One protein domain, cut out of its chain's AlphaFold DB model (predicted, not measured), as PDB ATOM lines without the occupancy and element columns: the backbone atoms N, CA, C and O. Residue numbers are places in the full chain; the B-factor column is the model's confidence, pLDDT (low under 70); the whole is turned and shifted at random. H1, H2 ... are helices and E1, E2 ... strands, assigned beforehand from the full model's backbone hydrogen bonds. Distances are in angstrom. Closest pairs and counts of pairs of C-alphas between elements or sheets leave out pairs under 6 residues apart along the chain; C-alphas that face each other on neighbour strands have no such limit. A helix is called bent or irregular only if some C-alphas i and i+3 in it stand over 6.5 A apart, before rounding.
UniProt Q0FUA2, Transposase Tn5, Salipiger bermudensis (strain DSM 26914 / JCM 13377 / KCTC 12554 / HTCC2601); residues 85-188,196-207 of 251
ATOM      1  N   VAL A  85     121.314  95.681 131.897       89.00
ATOM      2  CA  VAL A  85     121.905  96.134 130.629       89.00
ATOM      3  C   VAL A  85     121.013  97.220 130.044       89.00
ATOM      4  O   VAL A  85     119.789  97.088 129.997       89.00
ATOM      5  N   LEU A  86     121.628  98.309 129.599       89.69
ATOM      6  CA  LEU A  86     120.947  99.428 128.965       89.69
ATOM      7  C   LEU A  86     120.974  99.233 127.450       89.69
ATOM      8  O   LEU A  86     122.031  98.966 126.878       89.69
ATOM      9  N   ILE A  87     119.823  99.395 126.799       89.69
ATOM     10  CA  ILE A  87     119.728  99.395 125.336       89.69
ATOM     11  C   ILE A  87     119.487 100.830 124.881       89.69
ATOM     12  O   ILE A  87     118.392 101.381 125.012       89.69
ATOM     13  N   LEU A  88     120.535 101.458 124.361       90.75
ATOM     14  CA  LEU A  88     120.476 102.815 123.838       90.75
ATOM     15  C   LEU A  88     120.007 102.770 122.392       90.75
ATOM     16  O   LEU A  88     120.593 102.054 121.581       90.75
ATOM     17  N   GLN A  89     118.978 103.548 122.062       89.69
ATOM     18  CA  GLN A  89     118.483 103.634 120.692       89.69
ATOM     19  C   GLN A  89     118.573 105.056 120.168       89.69
ATOM     20  O   GLN A  89     118.066 105.995 120.787       89.69
ATOM     21  N   ASP A  90     119.152 105.205 118.981       90.94
ATOM     22  CA  ASP A  90     119.194 106.495 118.304       90.94
ATOM     23  C   ASP A  90     119.173 106.351 116.780       90.94
ATOM     24  O   ASP A  90     119.408 105.279 116.217       90.94
ATOM     25  N   THR A  91     118.796 107.428 116.094       90.00
ATOM     26  CA  THR A  91     118.801 107.516 114.632       90.00
ATOM     27  C   THR A  91     119.915 108.446 114.170       90.00
ATOM     28  O   THR A  91     119.890 109.637 114.468       90.00
ATOM     29  N   THR A  92     120.837 107.929 113.364       91.31
ATOM     30  CA  THR A  92     121.889 108.715 112.711       91.31
ATOM     31  C   THR A  92     121.654 108.830 111.205       91.31
ATOM     32  O   THR A  92     120.970 108.005 110.591       91.31
ATOM     33  N   GLU A  93     122.215 109.875 110.599       91.56
ATOM     34  CA  GLU A  93     122.145 110.137 109.160       91.56
ATOM     35  C   GLU A  93     123.553 110.074 108.556       91.56
ATOM     36  O   GLU A  93     124.441 110.827 108.964       91.56
ATOM     37  N   PHE A  94     123.755 109.254 107.525       92.69
ATOM     38  CA  PHE A  94     124.966 109.310 106.707       92.69
ATOM     39  C   PHE A  94     124.700 110.170 105.480       92.69
ATOM     40  O   PHE A  94     123.832 109.852 104.666       92.69
ATOM     41  N   ASN A  95     125.460 111.255 105.339       92.19
ATOM     42  CA  ASN A  95     125.295 112.218 104.257       92.19
ATOM     43  C   ASN A  95     126.417 112.068 103.225       92.19
ATOM     44  O   ASN A  95     127.596 112.054 103.578       92.19
ATOM     45  N   PHE A  96     126.055 112.021 101.944       90.12
ATOM     46  CA  PHE A  96     127.001 111.877 100.839       90.12
ATOM     47  C   PHE A  96     126.869 113.024  99.835       90.12
ATOM     48  O   PHE A  96     125.785 113.548  99.585       90.12
ATOM     49  N   LYS A  97     127.987 113.369  99.188       90.19
ATOM     50  CA  LYS A  97     128.005 114.172  97.960       90.19
ATOM     51  C   LYS A  97     128.315 113.236  96.797       90.19
ATOM     52  O   LYS A  97     129.390 112.645  96.768       90.19
ATOM     53  N   ARG A  98     127.369 113.056  95.873       87.69
ATOM     54  CA  ARG A  98     127.521 112.174  94.704       87.69
ATOM     55  C   ARG A  98     126.987 112.840  93.444       87.69
ATOM     56  O   ARG A  98     126.069 113.648  93.531       87.69
ATOM     57  N   ALA A  99     127.536 112.443  92.297       89.44
ATOM     58  CA  ALA A  99     127.040 112.855  90.983       89.44
ATOM     59  C   ALA A  99     125.619 112.323  90.709       89.44
ATOM     60  O   ALA A  99     124.791 113.045  90.173       89.44
ATOM     61  N   THR A 100     125.337 111.089  91.140       89.62
ATOM     62  CA  THR A 100     124.040 110.402  90.991       89.62
ATOM     63  C   THR A 100     123.434 110.095  92.371       89.62
ATOM     64  O   THR A 100     123.590 108.971  92.873       89.62
ATOM     65  N   PRO A 101     122.849 111.085  93.073       87.50
ATOM     66  CA  PRO A 101     122.317 110.917  94.430       87.50
ATOM     67  C   PRO A 101     121.112 109.965  94.520       87.50
ATOM     68  O   PRO A 101     120.919 109.311  95.542       87.50
ATOM     69  N   GLU A 102     120.337 109.827  93.448       88.38
ATOM     70  CA  GLU A 102     119.162 108.954  93.346       88.38
ATOM     71  C   GLU A 102     119.473 107.464  93.529       88.38
ATOM     72  O   GLU A 102     118.592 106.716  93.944       88.38
ATOM     73  N   LYS A 103     120.726 107.040  93.302       88.81
ATOM     74  CA  LYS A 103     121.170 105.661  93.569       88.81
ATOM     75  C   LYS A 103     121.236 105.322  95.060       88.81
ATOM     76  O   LYS A 103     121.251 104.148  95.404       88.81
ATOM     77  N   ILE A 104     121.314 106.331  95.931       88.25
ATOM     78  CA  ILE A 104     121.236 106.158  97.389       88.25
ATOM     79  C   ILE A 104     119.847 106.543  97.875       88.25
ATOM     80  O   ILE A 104     119.227 105.798  98.625       88.25
ATOM     81  N   GLY A 105     119.373 107.718  97.461       90.38
ATOM     82  CA  GLY A 105     118.178 108.350  97.998       90.38
ATOM     83  C   GLY A 105     118.503 109.551  98.883       90.38
ATOM     84  O   GLY A 105     119.632 110.043  98.940       90.38
ATOM     85  N   PHE A 106     117.471 110.061  99.548       90.19
ATOM     86  CA  PHE A 106     117.500 111.351 100.224       90.19
ATOM     87  C   PHE A 106     117.067 111.244 101.685       90.19
ATOM     88  O   PHE A 106     116.043 110.636 102.003       90.19
ATOM     89  N   THR A 107     117.805 111.913 102.570       87.62
ATOM     90  CA  THR A 107     117.486 111.984 104.001       87.62
ATOM     91  C   THR A 107     116.594 113.175 104.288       87.62
ATOM     92  O   THR A 107     115.513 113.010 104.828       87.62
ATOM     93  N   LYS A 108     116.957 114.387 103.882       85.69
ATOM     94  CA  LYS A 108     116.173 115.591 104.203       85.69
ATOM     95  C   LYS A 108     116.278 116.649 103.125       85.69
ATOM     96  O   LYS A 108     117.096 116.550 102.218       85.69
ATOM     97  N   VAL A 109     115.453 117.685 103.234       85.00
ATOM     98  CA  VAL A 109     115.609 118.913 102.447       85.00
ATOM     99  C   VAL A 109     116.151 119.996 103.365       85.00
ATOM    100  O   VAL A 109     115.497 120.370 104.336       85.00
ATOM    101  N   SER A 110     117.351 120.479 103.053       83.75
ATOM    102  CA  SER A 110     117.972 121.613 103.727       83.75
ATOM    103  C   SER A 110     117.573 122.924 103.051       83.75
ATOM    104  O   SER A 110     117.383 122.982 101.832       83.75
ATOM    105  N   THR A 111     117.451 123.977 103.855       83.50
ATOM    106  CA  THR A 111     117.178 125.338 103.387       83.50
ATOM    107  C   THR A 111     118.500 126.095 103.335       83.50
ATOM    108  O   THR A 111     119.145 126.295 104.358       83.50
ATOM    109  N   GLY A 112     118.923 126.461 102.129       81.31
ATOM    110  CA  GLY A 112     120.142 127.211 101.854       81.31
ATOM    111  C   GLY A 112     119.909 128.719 101.793       81.31
ATOM    112  O   GLY A 112     118.984 129.256 102.398       81.31
ATOM    113  N   ARG A 113     120.761 129.418 101.038       82.81
ATOM    114  CA  ARG A 113     120.745 130.882 100.917       82.81
ATOM    115  C   ARG A 113     119.414 131.408 100.355       82.81
ATOM    116  O   ARG A 113     118.777 130.773  99.511       82.81
ATOM    117  N   LYS A 114     119.027 132.609 100.795       83.00
ATOM    118  CA  LYS A 114     117.930 133.390 100.208       83.00
ATOM    119  C   LYS A 114     118.338 133.909  98.823       83.00
ATOM    120  O   LYS A 114     119.354 134.590  98.681       83.00
ATOM    121  N   LEU A 115     117.566 133.549  97.806       83.62
ATOM    122  CA  LEU A 115     117.707 134.008  96.427       83.62
ATOM    123  C   LEU A 115     117.245 135.468  96.307       83.62
ATOM    124  O   LEU A 115     116.503 135.963  97.159       83.62
ATOM    125  N   LYS A 116     117.657 136.146  95.227       76.75
ATOM    126  CA  LYS A 116     117.282 137.547  94.945       76.75
ATOM    127  C   LYS A 116     115.760 137.753  94.895       76.75
ATOM    128  O   LYS A 116     115.270 138.791  95.309       76.75
ATOM    129  N   GLU A 117     115.019 136.720  94.505       80.25
ATOM    130  CA  GLU A 117     113.549 136.673  94.457       80.25
ATOM    131  C   GLU A 117     112.879 136.477  95.835       80.25
ATOM    132  O   GLU A 117     111.690 136.181  95.930       80.25
ATOM    133  N   GLY A 118     113.640 136.534  96.931       78.81
ATOM    134  CA  GLY A 118     113.126 136.373  98.292       78.81
ATOM    135  C   GLY A 118     112.844 134.928  98.723       78.81
ATOM    136  O   GLY A 118     112.599 134.687  99.906       78.81
ATOM    137  N   ARG A 119     112.927 133.955  97.807       79.44
ATOM    138  CA  ARG A 119     112.770 132.518  98.089       79.44
ATOM    139  C   ARG A 119     114.066 131.909  98.619       79.44
ATOM    140  O   ARG A 119     115.150 132.280  98.188       79.44
ATOM    141  N   TYR A 120     113.975 130.933  99.515       79.25
ATOM    142  CA  TYR A 120     115.147 130.172  99.956       79.25
ATOM    143  C   TYR A 120     115.441 129.012  99.008       79.25
ATOM    144  O   TYR A 120     114.528 128.290  98.599       79.25
ATOM    145  N   GLN A 121     116.720 128.803  98.693       81.25
ATOM    146  CA  GLN A 121     117.152 127.651  97.912       81.25
ATOM    147  C   GLN A 121     116.943 126.368  98.726       81.25
ATOM    148  O   GLN A 121     117.348 126.292  99.883       81.25
ATOM    149  N   LYS A 122     116.307 125.354  98.139       82.56
ATOM    150  CA  LYS A 122     116.085 124.057  98.791       82.56
ATOM    151  C   LYS A 122     116.995 123.012  98.171       82.56
ATOM    152  O   LYS A 122     116.979 122.843  96.958       82.56
ATOM    153  N   HIS A 123     117.732 122.294  99.011       83.69
ATOM    154  CA  HIS A 123     118.664 121.249  98.587       83.69
ATOM    155  C   HIS A 123     118.283 119.923  99.227       83.69
ATOM    156  O   HIS A 123     118.205 119.826 100.452       83.69
ATOM    157  N   ALA A 124     118.036 118.903  98.408       85.81
ATOM    158  CA  ALA A 124     117.841 117.551  98.909       85.81
ATOM    159  C   ALA A 124     119.202 116.954  99.293       85.81
ATOM    160  O   ALA A 124     120.132 116.933  98.491       85.81
ATOM    161  N   ILE A 125     119.317 116.493 100.534       89.00
ATOM    162  CA  ILE A 125     120.530 115.881 101.064       89.00
ATOM    163  C   ILE A 125     120.507 114.397 100.711       89.00
ATOM    164  O   ILE A 125     119.585 113.679 101.099       89.00
ATOM    165  N   CYS A 126     121.511 113.967  99.949       92.06
ATOM    166  CA  CYS A 126     121.732 112.569  99.598       92.06
ATOM    167  C   CYS A 126     122.283 111.812 100.806       92.06
ATOM    168  O   CYS A 126     123.239 112.272 101.437       92.06
ATOM    169  N   GLY A 127     121.690 110.666 101.131       92.62
ATOM    170  CA  GLY A 127     122.075 109.936 102.328       92.62
ATOM    171  C   GLY A 127     121.223 108.722 102.655       92.62
ATOM    172  O   GLY A 127     120.196 108.470 102.022       92.62
ATOM    173  N   LEU A 128     121.651 108.017 103.698       92.75
ATOM    174  CA  LEU A 128     120.924 106.907 104.307       92.75
ATOM    175  C   LEU A 128     120.739 107.165 105.806       92.75
ATOM    176  O   LEU A 128     121.545 107.848 106.440       92.75
ATOM    177  N   LEU A 129     119.655 106.639 106.358       92.50
ATOM    178  CA  LEU A 129     119.340 106.685 107.779       92.50
ATOM    179  C   LEU A 129     119.658 105.328 108.396       92.50
ATOM    180  O   LEU A 129     119.392 104.297 107.778       92.50
ATOM    181  N   MET A 130     120.196 105.344 109.610       93.25
ATOM    182  CA  MET A 130     120.374 104.149 110.424       93.25
ATOM    183  C   MET A 130     119.758 104.380 111.789       93.25
ATOM    184  O   MET A 130     120.109 105.334 112.481       93.25
ATOM    185  N   HIS A 131     118.857 103.490 112.178       92.81
ATOM    186  CA  HIS A 131     118.400 103.390 113.551       92.81
ATOM    187  C   HIS A 131     119.097 102.205 114.196       92.81
ATOM    188  O   HIS A 131     118.943 101.081 113.724       92.81
ATOM    189  N   ALA A 132     119.892 102.466 115.225       92.00
ATOM    190  CA  ALA A 132     120.698 101.452 115.886       92.00
ATOM    191  C   ALA A 132     120.262 101.284 117.337       92.00
ATOM    192  O   ALA A 132     119.871 102.254 117.986       92.00
ATOM    193  N   SER A 133     120.363 100.051 117.826       92.69
ATOM    194  CA  SER A 133     120.258  99.697 119.239       92.69
ATOM    195  C   SER A 133     121.609  99.181 119.723       92.69
ATOM    196  O   SER A 133     122.150  98.224 119.167       92.69
ATOM    197  N   LEU A 134     122.168  99.843 120.734       93.00
ATOM    198  CA  LEU A 134     123.468  99.540 121.322       93.00
ATOM    199  C   LEU A 134     123.281  99.081 122.768       93.00
ATOM    200  O   LEU A 134     122.680  99.795 123.568       93.00
ATOM    201  N   ALA A 135     123.820  97.913 123.102       93.06
ATOM    202  CA  ALA A 135     123.844  97.409 124.465       93.06
ATOM    203  C   ALA A 135     125.072  97.916 125.219       93.06
ATOM    204  O   ALA A 135     126.200  97.843 124.721       93.06
ATOM    205  N   ILE A 136     124.853  98.401 126.436       93.69
ATOM    206  CA  ILE A 136     125.894  98.945 127.304       93.69
ATOM    207  C   ILE A 136     125.588  98.615 128.770       93.69
ATOM    208  O   ILE A 136     124.422  98.529 129.167       93.69
ATOM    209  N   THR A 137     126.620  98.419 129.585       92.38
ATOM    210  CA  THR A 137     126.449  98.308 131.041       92.38
ATOM    211  C   THR A 137     126.180  99.688 131.664       92.38
ATOM    212  O   THR A 137     126.484 100.711 131.043       92.38
ATOM    213  N   PRO A 138     125.646  99.761 132.898       91.81
ATOM    214  CA  PRO A 138     125.513 101.023 133.628       91.81
ATOM    215  C   PRO A 138     126.844 101.763 133.817       91.81
ATOM    216  O   PRO A 138     126.854 102.989 133.842       91.81
ATOM    217  N   ASP A 139     127.954 101.025 133.877       92.75
ATOM    218  CA  ASP A 139     129.314 101.569 133.994       92.75
ATOM    219  C   ASP A 139     129.885 102.077 132.658       92.75
ATOM    220  O   ASP A 139     131.005 102.580 132.604       92.75
ATOM    221  N   GLY A 140     129.136 101.942 131.559       91.38
ATOM    222  CA  GLY A 140     129.537 102.432 130.243       91.38
ATOM    223  C   GLY A 140     130.328 101.435 129.387       91.38
ATOM    224  O   GLY A 140     130.885 101.838 128.368       91.38
ATOM    225  N   LEU A 141     130.378 100.146 129.744       94.50
ATOM    226  CA  LEU A 141     131.052  99.123 128.934       94.50
ATOM    227  C   LEU A 141     130.169  98.714 127.738       94.50
ATOM    228  O   LEU A 141     129.080  98.175 127.959       94.50
ATOM    229  N   PRO A 142     130.598  98.929 126.477       94.75
ATOM    230  CA  PRO A 142     129.811  98.542 125.310       94.75
ATOM    231  C   PRO A 142     129.815  97.020 125.117       94.75
ATOM    232  O   PRO A 142     130.860  96.397 124.933       94.75
ATOM    233  N   LEU A 143     128.622  96.427 125.096       93.12
ATOM    234  CA  LEU A 143     128.414  94.990 124.893       93.12
ATOM    235  C   LEU A 143     128.134  94.622 123.431       93.12
ATOM    236  O   LEU A 143     128.108  93.440 123.101       93.12
ATOM    237  N   GLY A 144     127.944  95.615 122.561       93.19
ATOM    238  CA  GLY A 144     127.740  95.429 121.124       93.19
ATOM    239  C   GLY A 144     126.381  95.920 120.632       93.19
ATOM    240  O   GLY A 144     125.551  96.418 121.396       93.19
ATOM    241  N   MET A 145     126.167  95.828 119.321       92.31
ATOM    242  CA  MET A 145     124.910  96.253 118.701       92.31
ATOM    243  C   MET A 145     123.919  95.095 118.734       92.31
ATOM    244  O   MET A 145     124.300  93.949 118.528       92.31
ATOM    245  N   THR A 146     122.649  95.396 118.981       91.38
ATOM    246  CA  THR A 146     121.588  94.383 119.096       91.38
ATOM    247  C   THR A 146     120.621  94.413 117.925       91.38
ATOM    248  O   THR A 146     120.010  93.399 117.605       91.38
ATOM    249  N   ALA A 147     120.489  95.573 117.286       91.19
ATOM    250  CA  ALA A 147     119.698  95.764 116.086       91.19
ATOM    251  C   ALA A 147     120.217  96.977 115.310       91.19
ATOM    252  O   ALA A 147     120.689  97.959 115.894       91.19
ATOM    253  N   ALA A 148     120.075  96.932 113.991       91.56
ATOM    254  CA  ALA A 148     120.279  98.073 113.117       91.56
ATOM    255  C   ALA A 148     119.257  98.015 111.988       91.56
ATOM    256  O   ALA A 148     119.040  96.963 111.398       91.56
ATOM    257  N   LYS A 149     118.639  99.152 111.684       91.06
ATOM    258  CA  LYS A 149     117.728  99.298 110.554       91.06
ATOM    259  C   LYS A 149     118.231 100.399 109.646       91.06
ATOM    260  O   LYS A 149     118.372 101.538 110.093       91.06
ATOM    261  N   PHE A 150     118.439 100.070 108.379       91.38
ATOM    262  CA  PHE A 150     118.860 101.014 107.352       91.38
ATOM    263  C   PHE A 150     117.696 101.337 106.426       91.38
ATOM    264  O   PHE A 150     116.911 100.466 106.060       91.38
ATOM    265  N   TRP A 151     117.557 102.605 106.049       90.94
ATOM    266  CA  TRP A 151     116.622 102.991 104.997       90.94
ATOM    267  C   TRP A 151     117.030 104.299 104.331       90.94
ATOM    268  O   TRP A 151     117.735 105.142 104.893       90.94
ATOM    269  N   SER A 152     116.537 104.498 103.117       89.44
ATOM    270  CA  SER A 152     116.622 105.759 102.393       89.44
ATOM    271  C   SER A 152     115.277 106.062 101.735       89.44
ATOM    272  O   SER A 152     114.365 105.233 101.717       89.44
ATOM    273  N   ARG A 153     115.102 107.290 101.239       85.31
ATOM    274  CA  ARG A 153     113.842 107.728 100.620       85.31
ATOM    275  C   ARG A 153     114.098 108.114  99.172       85.31
ATOM    276  O   ARG A 153     115.000 108.899  98.898       85.31
ATOM    277  N   SER A 154     113.248 107.667  98.252       80.94
ATOM    278  CA  SER A 154     113.306 108.109  96.849       80.94
ATOM    279  C   SER A 154     113.007 109.605  96.698       80.94
ATOM    280  O   SER A 154     113.590 110.285  95.856       80.94
ATOM    281  N   LYS A 155     112.119 110.146  97.543       77.06
ATOM    282  CA  LYS A 155     111.838 111.582  97.676       77.06
ATOM    283  C   LYS A 155     111.558 111.916  99.138       77.06
ATOM    284  O   LYS A 155     110.715 111.275  99.766       77.06
ATOM    285  N   PHE A 156     112.187 112.963  99.668       72.25
ATOM    286  CA  PHE A 156     111.826 113.473 100.990       72.25
ATOM    287  C   PHE A 156     110.530 114.288 100.911       72.25
ATOM    288  O   PHE A 156     110.494 115.381 100.343       72.25
ATOM    289  N   LYS A 157     109.453 113.766 101.503       62.31
ATOM    290  CA  LYS A 157     108.205 114.507 101.709       62.31
ATOM    291  C   LYS A 157     108.216 115.031 103.141       62.31
ATOM    292  O   LYS A 157     108.068 114.259 104.080       62.31
ATOM    293  N   GLY A 158     108.420 116.336 103.324       61.22
ATOM    294  CA  GLY A 158     108.404 116.931 104.662       61.22
ATOM    295  C   GLY A 158     107.083 116.635 105.383       61.22
ATOM    296  O   GLY A 158     106.012 116.781 104.792       61.22
ATOM    297  N   ALA A 159     107.146 116.256 106.663       57.47
ATOM    298  CA  ALA A 159     105.972 115.845 107.440       57.47
ATOM    299  C   ALA A 159     104.847 116.902 107.437       57.47
ATOM    300  O   ALA A 159     103.670 116.559 107.357       57.47
ATOM    301  N   ALA A 160     105.194 118.194 107.436       58.78
ATOM    302  CA  ALA A 160     104.232 119.299 107.352       58.78
ATOM    303  C   ALA A 160     103.514 119.390 105.993       58.78
ATOM    304  O   ALA A 160     102.333 119.726 105.936       58.78
ATOM    305  N   ALA A 161     104.201 119.060 104.896       59.78
ATOM    306  CA  ALA A 161     103.592 119.020 103.569       59.78
ATOM    307  C   ALA A 161     102.641 117.822 103.427       59.78
ATOM    308  O   ALA A 161     101.622 117.926 102.745       59.78
ATOM    309  N   LEU A 162     102.947 116.709 104.104       59.03
ATOM    310  CA  LEU A 162     102.110 115.510 104.107       59.03
ATOM    311  C   LEU A 162     100.845 115.685 104.964       59.03
ATOM    312  O   LEU A 162      99.770 115.291 104.522       59.03
ATOM    313  N   LYS A 163     100.947 116.356 106.124       59.25
ATOM    314  CA  LYS A 163      99.815 116.656 107.030       59.25
ATOM    315  C   LYS A 163      98.656 117.399 106.359       59.25
ATOM    316  O   LYS A 163      97.520 117.261 106.789       59.25
ATOM    317  N   ARG A 164      98.933 118.172 105.303       62.22
ATOM    318  CA  ARG A 164      97.903 118.892 104.532       62.22
ATOM    319  C   ARG A 164      97.054 117.981 103.645       62.22
ATOM    320  O   ARG A 164      95.965 118.377 103.262       62.22
ATOM    321  N   LYS A 165      97.568 116.804 103.280       65.19
ATOM    322  CA  LYS A 165      96.907 115.865 102.359       65.19
ATOM    323  C   LYS A 165      96.461 114.575 103.040       65.19
ATOM    324  O   LYS A 165      95.518 113.946 102.581       65.19
ATOM    325  N   ILE A 166      97.153 114.161 104.099       70.62
ATOM    326  CA  ILE A 166      96.955 112.874 104.768       70.62
ATOM    327  C   ILE A 166      96.920 113.119 106.274       70.62
ATOM    328  O   ILE A 166      97.832 113.744 106.816       70.62
ATOM    329  N   ASN A 167      95.896 112.595 106.956       72.50
ATOM    330  CA  ASN A 167      95.836 112.596 108.416       72.50
ATOM    331  C   ASN A 167      96.805 111.529 108.974       72.50
ATOM    332  O   ASN A 167      96.534 110.337 108.810       72.50
ATOM    333  N   PRO A 168      97.904 111.912 109.658       68.38
ATOM    334  CA  PRO A 168      98.905 110.959 110.139       68.38
ATOM    335  C   PRO A 168      98.355 109.942 111.145       68.38
ATOM    336  O   PRO A 168      98.891 108.843 111.249       68.38
ATOM    337  N   THR A 169      97.290 110.269 111.880       71.94
ATOM    338  CA  THR A 169      96.692 109.364 112.874       71.94
ATOM    339  C   THR A 169      96.019 108.158 112.217       71.94
ATOM    340  O   THR A 169      95.965 107.097 112.824       71.94
ATOM    341  N   ARG A 170      95.573 108.284 110.959       76.50
ATOM    342  CA  ARG A 170      94.896 107.207 110.210       76.50
ATOM    343  C   ARG A 170      95.853 106.296 109.437       76.50
ATOM    344  O   ARG A 170      95.413 105.302 108.875       76.50
ATOM    345  N   VAL A 171      97.139 106.640 109.381       80.00
ATOM    346  CA  VAL A 171      98.162 105.789 108.761       80.00
ATOM    347  C   VAL A 171      98.558 104.699 109.769       80.00
ATOM    348  O   VAL A 171      98.909 105.062 110.902       80.00
ATOM    349  N   PRO A 172      98.518 103.404 109.398       84.06
ATOM    350  CA  PRO A 172      98.995 102.309 110.245       84.06
ATOM    351  C   PRO A 172     100.425 102.553 110.738       84.06
ATOM    352  O   PRO A 172     101.222 103.192 110.041       84.06
ATOM    353  N   ILE A 173     100.752 102.109 111.955       80.75
ATOM    354  CA  ILE A 173     102.063 102.402 112.555       80.75
ATOM    355  C   ILE A 173     103.200 101.765 111.757       80.75
ATOM    356  O   ILE A 173     104.240 102.394 111.602       80.75
ATOM    357  N   GLU A 174     102.946 100.613 111.149       82.88
ATOM    358  CA  GLU A 174     103.857  99.821 110.321       82.88
ATOM    359  C   GLU A 174     104.326 100.593 109.079       82.88
ATOM    360  O   GLU A 174     105.425 100.380 108.575       82.88
ATOM    361  N   GLN A 175     103.509 101.533 108.596       81.25
ATOM    362  CA  GLN A 175     103.837 102.385 107.450       81.25
ATOM    363  C   GLN A 175     104.564 103.674 107.858       81.25
ATOM    364  O   GLN A 175     104.998 104.451 107.003       81.25
ATOM    365  N   LYS A 176     104.665 103.947 109.162       83.12
ATOM    366  CA  LYS A 176     105.351 105.123 109.691       83.12
ATOM    367  C   LYS A 176     106.791 104.774 109.995       83.12
ATOM    368  O   LYS A 176     107.114 103.718 110.518       83.12
ATOM    369  N   GLU A 177     107.662 105.752 109.821       82.31
ATOM    370  CA  GLU A 177     109.055 105.602 110.235       82.31
ATOM    371  C   GLU A 177     109.222 105.480 111.748       82.31
ATOM    372  O   GLU A 177     110.255 105.006 112.199       82.31
ATOM    373  N   SER A 178     108.213 105.871 112.535       83.19
ATOM    374  CA  SER A 178     108.183 105.603 113.973       83.19
ATOM    375  C   SER A 178     108.134 104.108 114.299       83.19
ATOM    376  O   SER A 178     108.472 103.749 115.419       83.19
ATOM    377  N   MET A 179     107.768 103.237 113.347       84.38
ATOM    378  CA  MET A 179     107.846 101.783 113.524       84.38
ATOM    379  C   MET A 179     109.262 101.320 113.865       84.38
ATOM    380  O   MET A 179     109.420 100.355 114.600       84.38
ATOM    381  N   ARG A 180     110.292 102.055 113.417       83.00
ATOM    382  CA  ARG A 180     111.696 101.723 113.688       83.00
ATOM    383  C   ARG A 180     111.975 101.479 115.170       83.00
ATOM    384  O   ARG A 180     112.718 100.564 115.474       83.00
ATOM    385  N   TRP A 181     111.343 102.254 116.058       82.38
ATOM    386  CA  TRP A 181     111.516 102.107 117.499       82.38
ATOM    387  C   TRP A 181     111.004 100.746 117.964       82.38
ATOM    388  O   TRP A 181     111.657 100.092 118.755       82.38
ATOM    389  N   LEU A 182     109.868 100.283 117.436       82.12
ATOM    390  CA  LEU A 182     109.320  98.969 117.773       82.12
ATOM    391  C   LEU A 182     110.153  97.839 117.165       82.12
ATOM    392  O   LEU A 182     110.474  96.887 117.872       82.12
ATOM    393  N   ASP A 183     110.557  97.984 115.901       81.25
ATOM    394  CA  ASP A 183     111.367  96.984 115.196       81.25
ATOM    395  C   ASP A 183     112.704  96.729 115.903       81.25
ATOM    396  O   ASP A 183     113.151  95.590 115.988       81.25
ATOM    397  N   THR A 184     113.340  97.778 116.438       78.38
ATOM    398  CA  THR A 184     114.639  97.662 117.114       78.38
ATOM    399  C   THR A 184     114.533  97.544 118.636       78.38
ATOM    400  O   THR A 184     115.529  97.250 119.288       78.38
ATOM    401  N   CYS A 185     113.354  97.775 119.232       68.69
ATOM    402  CA  CYS A 185     113.097  97.515 120.658       68.69
ATOM    403  C   CYS A 185     112.969  96.027 120.969       68.69
ATOM    404  O   CYS A 185     113.123  95.642 122.128       68.69
ATOM    405  N   ALA A 186     112.636  95.202 119.973       55.56
ATOM    406  CA  ALA A 186     112.472  93.774 120.166       55.56
ATOM    407  C   ALA A 186     113.808  93.148 120.588       55.56
ATOM    408  O   ALA A 186     114.671  92.836 119.773       55.56
ATOM    409  N   CYS A 187     113.958  92.949 121.896       51.50
ATOM    410  CA  CYS A 187     114.896  91.986 122.442       51.50
ATOM    411  C   CYS A 187     114.571  90.634 121.782       51.50
ATOM    412  O   CYS A 187     113.410  90.211 121.867       51.50
ATOM    413  N   PRO A 188     115.518  89.978 121.086       52.28
ATOM    414  CA  PRO A 188     115.238  88.722 120.410       52.28
ATOM    415  C   PRO A 188     114.568  87.737 121.382       52.28
ATOM    416  O   PRO A 188     114.996  87.629 122.534       52.28
ATOM    417  N   SER A 196     116.561  88.365 135.215       38.03
ATOM    418  CA  SER A 196     117.108  89.405 136.103       38.03
ATOM    419  C   SER A 196     117.680  90.625 135.371       38.03
ATOM    420  O   SER A 196     117.889  91.660 136.000       38.03
ATOM    421  N   ALA A 197     117.929  90.539 134.059       42.94
ATOM    422  CA  ALA A 197     118.441  91.669 133.289       42.94
ATOM    423  C   ALA A 197     117.281  92.610 132.929       42.94
ATOM    424  O   ALA A 197     116.573  92.417 131.940       42.94
ATOM    425  N   ALA A 198     117.056  93.629 133.757       49.88
ATOM    426  CA  ALA A 198     116.168  94.728 133.409       49.88
ATOM    427  C   ALA A 198     116.752  95.466 132.192       49.88
ATOM    428  O   ALA A 198     117.732  96.197 132.313       49.88
ATOM    429  N   CYS A 199     116.163  95.243 131.017       49.00
ATOM    430  CA  CYS A 199     116.463  96.002 129.811       49.00
ATOM    431  C   CYS A 199     115.754  97.356 129.905       49.00
ATOM    432  O   CYS A 199     114.525  97.425 129.832       49.00
ATOM    433  N   MET A 200     116.520  98.428 130.106       54.28
ATOM    434  CA  MET A 200     115.996  99.793 130.059       54.28
ATOM    435  C   MET A 200     116.363 100.418 128.715       54.28
ATOM    436  O   MET A 200     117.542 100.563 128.390       54.28
ATOM    437  N   SER A 201     115.346 100.780 127.931       56.56
ATOM    438  CA  SER A 201     115.523 101.503 126.674       56.56
ATOM    439  C   SER A 201     115.628 103.003 126.943       56.56
ATOM    440  O   SER A 201     114.680 103.598 127.463       56.56
ATOM    441  N   ALA A 202     116.743 103.628 126.566       55.69
ATOM    442  CA  ALA A 202     116.899 105.080 126.626       55.69
ATOM    443  C   ALA A 202     116.887 105.672 125.211       55.69
ATOM    444  O   ALA A 202     117.634 105.237 124.334       55.69
ATOM    445  N   THR A 203     116.033 106.675 125.000       56.50
ATOM    446  CA  THR A 203     115.834 107.340 123.703       56.50
ATOM    447  C   THR A 203     115.818 108.853 123.889       56.50
ATOM    448  O   THR A 203     115.146 109.347 124.798       56.50
ATOM    449  N   ALA A 204     116.478 109.611 123.011       48.38
ATOM    450  CA  ALA A 204     116.296 111.062 122.959       48.38
ATOM    451  C   ALA A 204     114.848 111.421 122.544       48.38
ATOM    452  O   ALA A 204     114.174 110.623 121.899       48.38
ATOM    453  N   ARG A 205     114.380 112.635 122.895       41.22
ATOM    454  CA  ARG A 205     112.992 113.187 122.852       41.22
ATOM    455  C   ARG A 205     112.174 113.018 121.542       41.22
ATOM    456  O   ARG A 205     111.055 113.508 121.449       41.22
ATOM    457  N   ALA A 206     112.670 112.328 120.521       47.75
ATOM    458  CA  ALA A 206     111.927 111.992 119.306       47.75
ATOM    459  C   ALA A 206     110.815 110.928 119.505       47.75
ATOM    460  O   ALA A 206     110.135 110.579 118.540       47.75
ATOM    461  N   THR A 207     110.614 110.421 120.727       45.38
ATOM    462  CA  THR A 207     109.761 109.271 121.077       45.38
ATOM    463  C   THR A 207     108.412 109.621 121.717       45.38
ATOM    464  O   THR A 207     107.941 108.921 122.612       45.38
TER     465      THR A 207
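This is residues 85 to 188 and 196 to 207 of the 251 residues of the protein "Transposase Tn5" of Salipiger bermudensis (strain DSM 26914 / JCM 13377 / KCTC 12554 / HTCC2601) (UniProt Q0FUA2). A long, strongly twisted sheet makes the length of this domain, with the long, bent strand E3 as its spine, and the short helix H2 covers one face of the part made by E1, E3 and E4. The hairpin of E2 and E3 reaches to one end of the long axis, and residues 160 to 167, of which 160 to 163 belong to H1, stick out. The printed part has 116 residues, with five named strands and two named helices in the order E1 E2 E3 E4 H1 H2 E5, and the class is mostly strand. The sheet is branched and mixed, with E1 and E5 parallel and the other neighbour pairs antiparallel. The whole is loose, with a radius of gyration of the C-alphas of 17.8 A, and elongated, spanning 62 by 35 by 26 A.

E1, residues 85 to 96, begins with C-alpha 85 at (121.905, 96.134, 130.629) and is 34.1 A long. E2, residues 106 to 114, measures 22.0 A. E3, residues 120 to 136, measures 42.9 A and bends by 59 degrees at residue 123. E4, residues 142 to 151, measures 24.6 A and bends by 52 degrees at residue 146. H1 is residues 159 to 163, and H2 is residues 179 to 185, starting with C-alpha 179 at (107.846, 101.783, 113.524). E5, residues 199 to 203, ends with C-alpha 203 at (115.834, 107.340, 123.703).

E1 lies on one side of E3, antiparallel at 153 degrees, with N 92 and O 130 2.8 A apart, within hydrogen-bond range. E2 and E4 lie on the other side of E3, beside residues 120 to 127 and 128 to 136. E2, E3 and E4 form a meander, each strand the antiparallel neighbour of the one before. In the hairpin E2 and E3, N 112 and O 121 are 2.7 A apart; in the hairpin E3 and E4, N 131 and O 149 are 2.9 A apart. E5 is the parallel neighbour of E1, at 34 degrees, with N 87 and O 200 3.0 A apart. H2 is on the sheet at a height of 8.2 A, over E3 and along the strands, at 1 degrees to E3 on the local plane. The closest C-alphas of H2 and E4 are those of Thr 184 and Ala 147, 5.5 A apart. H1 is not on the sheet, and H1 and H2 are apart. In H1 and H2 every O i to N i+4 pair is within hydrogen-bond range.

The two C-alphas farthest apart, those of Lys 116 and Ser 196, are 63.3 A apart. Residues 189 to 195 are not printed, and C-alphas 188 and 196 are 15.8 A apart across this cut. The link from H1 to H2 is long, with 15 residues. The mean pLDDT of the printed part is 79.6; residues 157 to 165, 168, 185 to 188 and 196 to 207 are under 70.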